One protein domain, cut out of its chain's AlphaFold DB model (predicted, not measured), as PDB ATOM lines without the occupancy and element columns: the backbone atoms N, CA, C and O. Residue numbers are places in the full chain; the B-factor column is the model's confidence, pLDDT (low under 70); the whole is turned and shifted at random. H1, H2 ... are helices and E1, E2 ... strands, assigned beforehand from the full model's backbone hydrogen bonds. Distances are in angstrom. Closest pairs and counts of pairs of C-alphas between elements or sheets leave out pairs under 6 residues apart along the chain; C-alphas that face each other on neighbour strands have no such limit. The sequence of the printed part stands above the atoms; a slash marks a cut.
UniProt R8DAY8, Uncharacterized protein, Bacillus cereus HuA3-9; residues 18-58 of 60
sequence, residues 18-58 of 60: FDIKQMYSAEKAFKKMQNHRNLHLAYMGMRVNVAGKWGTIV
ATOM      1  N   PHE A  18      44.295 -25.752-108.122       74.00
ATOM      2  CA  PHE A  18      44.450 -25.004-109.361       74.00
ATOM      3  C   PHE A  18      43.539 -23.762-109.370       74.00
ATOM      4  O   PHE A  18      42.310 -23.881-109.409       74.00
ATOM      5  N   ASP A  19      44.126 -22.563-109.343       75.25
ATOM      6  CA  ASP A  19      43.374 -21.315-109.492       75.25
ATOM      7  C   ASP A  19      42.982 -21.121-110.960       75.25
ATOM      8  O   ASP A  19      43.807 -20.778-111.805       75.25
ATOM      9  N   ILE A  20      41.695 -21.301-111.268       72.00
ATOM     10  CA  ILE A  20      41.159 -21.139-112.626       72.00
ATOM     11  C   ILE A  20      41.416 -19.745-113.211       72.00
ATOM     12  O   ILE A  20      41.456 -19.600-114.433       72.00
ATOM     13  N   LYS A  21      41.656 -18.725-112.371       75.44
ATOM     14  CA  LYS A  21      42.054 -17.390-112.834       75.44
ATOM     15  C   LYS A  21      43.397 -17.406-113.559       75.44
ATOM     16  O   LYS A  21      43.620 -16.546-114.401       75.44
ATOM     17  N   GLN A  22      44.262 -18.387-113.296       77.00
ATOM     18  CA  GLN A  22      45.513 -18.570-114.035       77.00
ATOM     19  C   GLN A  22      45.282 -19.011-115.485       77.00
ATOM     20  O   GLN A  22      46.144 -18.786-116.328       77.00
ATOM     21  N   MET A  23      44.118 -19.591-115.808       80.19
ATOM     22  CA  MET A  23      43.735 -19.845-117.202       80.19
ATOM     23  C   MET A  23      43.199 -18.594-117.897       80.19
ATOM     24  O   MET A  23      43.041 -18.610-119.120       80.19
ATOM     25  N   TYR A  24      42.866 -17.535-117.150       84.88
ATOM     26  CA  TYR A  24      42.256 -16.363-117.748       84.88
ATOM     27  C   TYR A  24      43.255 -15.601-118.612       84.88
ATOM     28  O   TYR A  24      44.320 -15.185-118.161       84.88
ATOM     29  N   SER A  25      42.892 -15.389-119.876       80.75
ATOM     30  CA  SER A  25      43.650 -14.510-120.763       80.75
ATOM     31  C   SER A  25      43.623 -13.065-120.253       80.75
ATOM     32  O   SER A  25      42.775 -12.678-119.446       80.75
ATOM     33  N   ALA A  26      44.518 -12.225-120.774       87.50
ATOM     34  CA  ALA A  26      44.508 -10.805-120.450       87.50
ATOM     35  C   ALA A  26      43.140 -10.174-120.781       87.50
ATOM     36  O   ALA A  26      42.712 -10.160-121.937       87.50
ATOM     37  N   GLU A  27      42.484  -9.576-119.783       87.50
ATOM     38  CA  GLU A  27      41.129  -9.014-119.906       87.50
ATOM     39  C   GLU A  27      40.999  -8.021-121.073       87.50
ATOM     40  O   GLU A  27      39.997  -8.001-121.790       87.50
ATOM     41  N   LYS A  28      42.049  -7.231-121.326       90.50
ATOM     42  CA  LYS A  28      42.112  -6.288-122.450       90.50
ATOM     43  C   LYS A  28      42.010  -6.991-123.810       90.50
ATOM     44  O   LYS A  28      41.354  -6.473-124.714       90.50
ATOM     45  N   ALA A  29      42.647  -8.152-123.962       88.44
ATOM     46  CA  ALA A  29      42.584  -8.943-125.188       88.44
ATOM     47  C   ALA A  29      41.188  -9.549-125.374       88.44
ATOM     48  O   ALA A  29      40.617  -9.448-126.462       88.44
ATOM     49  N   PHE A  30      40.603 -10.080-124.297       90.44
ATOM     50  CA  PHE A  30      39.240 -10.602-124.314       90.44
ATOM     51  C   PHE A  30      38.216  -9.521-124.694       90.44
ATOM     52  O   PHE A  30      37.445  -9.715-125.629       90.44
ATOM     53  N   LYS A  31      38.269  -8.337-124.064       90.94
ATOM     54  CA  LYS A  31      37.398  -7.190-124.389       90.94
ATOM     55  C   LYS A  31      37.528  -6.739-125.846       90.94
ATOM     56  O   LYS A  31      36.530  -6.405-126.483       90.94
ATOM     57  N   LYS A  32      38.744  -6.755-126.407       92.12
ATOM     58  CA  LYS A  32      38.962  -6.440-127.828       92.12
ATOM     59  C   LYS A  32      38.239  -7.441-128.736       92.12
ATOM     60  O   LYS A  32      37.564  -7.018-129.672       92.12
ATOM     61  N   MET A  33      38.354  -8.741-128.453       89.50
ATOM     62  CA  MET A  33      37.645  -9.790-129.198       89.50
ATOM     63  C   MET A  33      36.127  -9.663-129.035       89.50
ATOM     64  O   MET A  33      35.402  -9.711-130.027       89.50
ATOM     65  N   GLN A  34      35.664  -9.429-127.808       92.44
ATOM     66  CA  GLN A  34      34.256  -9.269-127.475       92.44
ATOM     67  C   GLN A  34      33.596  -8.168-128.310       92.44
ATOM     68  O   GLN A  34      32.557  -8.402-128.924       92.44
ATOM     69  N   ASN A  35      34.235  -6.998-128.389       92.75
ATOM     70  CA  ASN A  35      33.751  -5.878-129.192       92.75
ATOM     71  C   ASN A  35      33.819  -6.181-130.691       92.75
ATOM     72  O   ASN A  35      32.880  -5.890-131.422       92.75
ATOM     73  N   HIS A  36      34.909  -6.800-131.156       92.81
ATOM     74  CA  HIS A  36      35.075  -7.139-132.570       92.81
ATOM     75  C   HIS A  36      34.027  -8.147-133.068       92.81
ATOM     76  O   HIS A  36      33.579  -8.051-134.205       92.81
ATOM     77  N   ARG A  37      33.625  -9.102-132.219       90.62
ATOM     78  CA  ARG A  37      32.637 -10.144-132.548       90.62
ATOM     79  C   ARG A  37      31.211  -9.815-132.093       90.62
ATOM     80  O   ARG A  37      30.332 -10.653-132.264       90.62
ATOM     81  N   ASN A  38      30.982  -8.631-131.518       92.56
ATOM     82  CA  ASN A  38      29.692  -8.201-130.968       92.56
ATOM     83  C   ASN A  38      29.118  -9.166-129.899       92.56
ATOM     84  O   ASN A  38      27.927  -9.471-129.872       92.56
ATOM     85  N   LEU A  39      29.978  -9.680-129.012       89.62
ATOM     86  CA  LEU A  39      29.645 -10.670-127.975       89.62
ATOM     87  C   LEU A  39      29.499 -10.037-126.581       89.62
ATOM     88  O   LEU A  39      30.039 -10.540-125.597       89.62
ATOM     89  N   HIS A  40      28.778  -8.923-126.459       87.81
ATOM     90  CA  HIS A  40      28.727  -8.119-125.224       87.81
ATOM     91  C   HIS A  40      28.224  -8.853-123.964       87.81
ATOM     92  O   HIS A  40      28.519  -8.433-122.849       87.81
ATOM     93  N   LEU A  41      27.517  -9.971-124.126       88.62
ATOM     94  CA  LEU A  41      27.041 -10.810-123.019       88.62
ATOM     95  C   LEU A  41      28.109 -11.782-122.482       88.62
ATOM     96  O   LEU A  41      27.946 -12.323-121.390       88.62
ATOM     97  N   ALA A  42      29.185 -12.027-123.236       90.75
ATOM     98  CA  ALA A  42      30.233 -12.972-122.860       90.75
ATOM     99  C   ALA A  42      31.219 -12.366-121.849       90.75
ATOM    100  O   ALA A  42      31.683 -11.245-122.017       90.75
ATOM    101  N   TYR A  43      31.614 -13.126-120.831       90.56
ATOM    102  CA  TYR A  43      32.652 -12.726-119.875       90.56
ATOM    103  C   TYR A  43      33.542 -13.918-119.504       90.56
ATOM    104  O   TYR A  43      33.123 -15.073-119.606       90.56
ATOM    105  N   MET A  44      34.783 -13.659-119.081       89.62
ATOM    106  CA  MET A  44      35.673 -14.721-118.596       89.62
ATOM    107  C   MET A  44      35.123 -15.304-117.288       89.62
ATOM    108  O   MET A  44      34.754 -14.564-116.379       89.62
ATOM    109  N   GLY A  45      35.035 -16.627-117.210       88.38
ATOM    110  CA  GLY A  45      34.328 -17.360-116.159       88.38
ATOM    111  C   GLY A  45      32.883 -17.727-116.515       88.38
ATOM    112  O   GLY A  45      32.267 -18.516-115.800       88.38
ATOM    113  N   MET A  46      32.337 -17.226-117.631       91.56
ATOM    114  CA  MET A  46      30.997 -17.602-118.084       91.56
ATOM    115  C   MET A  46      30.950 -19.082-118.481       91.56
ATOM    116  O   MET A  46      31.780 -19.565-119.255       91.56
ATOM    117  N   ARG A  47      29.936 -19.796-117.980       93.62
ATOM    118  CA  ARG A  47      29.622 -21.171-118.383       93.62
ATOM    119  C   ARG A  47      28.850 -21.164-119.696       93.62
ATOM    120  O   ARG A  47      27.828 -20.493-119.807       93.62
ATOM    121  N   VAL A  48      29.319 -21.937-120.670       92.00
ATOM    122  CA  VAL A  48      28.696 -22.049-121.995       92.00
ATOM    123  C   VAL A  48      28.509 -23.508-122.382       92.00
ATOM    124  O   VAL A  48      29.334 -24.356-122.045       92.00
ATOM    125  N   ASN A  49      27.422 -23.809-123.088       95.25
ATOM    126  CA  ASN A  49      27.215 -25.113-123.707       95.25
ATOM    127  C   ASN A  49      27.544 -25.008-125.200       95.25
ATOM    128  O   ASN A  49      26.959 -24.186-125.903       95.25
ATOM    129  N   VAL A  50      28.479 -25.827-125.672       87.75
ATOM    130  CA  VAL A  50      28.869 -25.903-127.082       87.75
ATOM    131  C   VAL A  50      28.679 -27.341-127.542       87.75
ATOM    132  O   VAL A  50      29.371 -28.242-127.069       87.75
ATOM    133  N   ALA A  51      27.721 -27.562-128.446       93.00
ATOM    134  CA  ALA A  51      27.401 -28.881-129.001       93.00
ATOM    135  C   ALA A  51      27.206 -29.976-127.924       93.00
ATOM    136  O   ALA A  51      27.728 -31.083-128.038       93.00
ATOM    137  N   GLY A  52      26.491 -29.650-126.841       93.75
ATOM    138  CA  GLY A  52      26.201 -30.580-125.745       93.75
ATOM    139  C   GLY A  52      27.309 -30.698-124.697       93.75
ATOM    140  O   GLY A  52      27.128 -31.398-123.703       93.75
ATOM    141  N   LYS A  53      28.438 -30.000-124.866       93.56
ATOM    142  CA  LYS A  53      29.550 -29.995-123.910       93.56
ATOM    143  C   LYS A  53      29.598 -28.681-123.144       93.56
ATOM    144  O   LYS A  53      29.588 -27.603-123.733       93.56
ATOM    145  N   TRP A  54      29.684 -28.771-121.821       94.50
ATOM    146  CA  TRP A  54      29.831 -27.601-120.966       94.50
ATOM    147  C   TRP A  54      31.288 -27.152-120.876       94.50
ATOM    148  O   TRP A  54      32.148 -27.918-120.445       94.50
ATOM    149  N   GLY A  55      31.542 -25.891-121.205       91.12
ATOM    150  CA  GLY A  55      32.833 -25.229-121.066       91.12
ATOM    151  C   GLY A  55      32.749 -23.975-120.200       91.12
ATOM    152  O   GLY A  55      31.666 -23.518-119.826       91.12
ATOM    153  N   THR A  56      33.916 -23.425-119.886       91.44
ATOM    154  CA  THR A  56      34.067 -22.125-119.228       91.44
ATOM    155  C   THR A  56      34.898 -21.243-120.145       91.44
ATOM    156  O   THR A  56      35.948 -21.671-120.619       91.44
ATOM    157  N   ILE A  57      34.433 -20.026-120.420       90.31
ATOM    158  CA  ILE A  57      35.211 -19.060-121.194       90.31
ATOM    159  C   ILE A  57      36.401 -18.626-120.343       90.31
ATOM    160  O   ILE A  57      36.219 -17.971-119.322       90.31
ATOM    161  N   VAL A  58      37.613 -18.976-120.758       89.50
ATOM    162  CA  VAL A  58      38.844 -18.542-120.080       89.50
ATOM    163  C   VAL A  58      39.570 -17.443-120.855       89.50
ATOM    164  O   VAL A  58      40.407 -16.750-120.303       89.50
TER     165      VAL A  58
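AT A GLANCE: This is residues 18 to 58 of the 60 residues of an uncharacterized protein of Bacillus cereus HuA3-9 (UniProt R8DAY8). This is a flat, thinly connected little domain: a short helix, H1, sits at one corner, a longer helix, H2, makes one side, and a hairpin of two strands, E1 and E2, lies at the opposite side, with the turn of the hairpin, residues 49 to 54, sticking out. Residues 24 to 26 lead from H1 to H2, and residues 37 to 46 run back from H2 to the hairpin. The printed part has 41 residues with two named helices and two named strands, in the order H1, H2, E1, E2; the sheet, order E1 - E2, is antiparallel, and the class is mixed, helices and strands. The whole is only just loose, close to compact, with a radius of gyration of the C-alphas of 11.0 A, and it spans 26 by 25 by 11 A.

HOW THE PARTS SIT: Start at H1, residues 20 to 23, and go on to H2, residues 27 to 36; the two are apart. H1 is also apart from E1, residues 47 to 50, and from E2, residues 53 to 56. H2 and E2 are apart as well. Look next at E1 and E2, a hairpin of antiparallel neighbour strands whose directions stand at 144 degrees. The C-alphas of Asn 49 and Trp 54 face each other at 4.5 A, and N 55 and O 48, 2.8 A apart, are within hydrogen-bond range, as are N 50 and O 53 at 2.9 A. In H2 every O i to N i+4 pair is within hydrogen-bond range; H1 is too short for such a pair, and its one O i to N i+3 pair is within range.

IN THESE COORDINATES: Find C-alpha 20 at (41.159, -21.139, -112.626), where H1 begins; it ends at Met 23. Then find C-alpha 27 at (41.129, -9.014, -119.906), from which H2 runs 14.2 A to C-alpha 36. E1 goes from Arg 47 to Val 50 over 9.9 A. E2 goes from Lys 53 over 10.2 A to Thr 56, with C-alpha 56 at (34.067, -22.125, -119.228).

THE WHOLE: The two C-alphas farthest apart are those of Phe 18 and Asn 38, at 31.1 A, while the first and last printed C-alphas, of Phe 18 and Val 58, are 13.7 A apart. The printed part has no cut. The links from H1 to H2 and from E1 to E2 are tight, the link of 10 residues from H2 to E1 is short, and no link is long. In this predicted model the mean pLDDT of the printed part is 88.3, that of H1 is 76, and no printed residue is under 70.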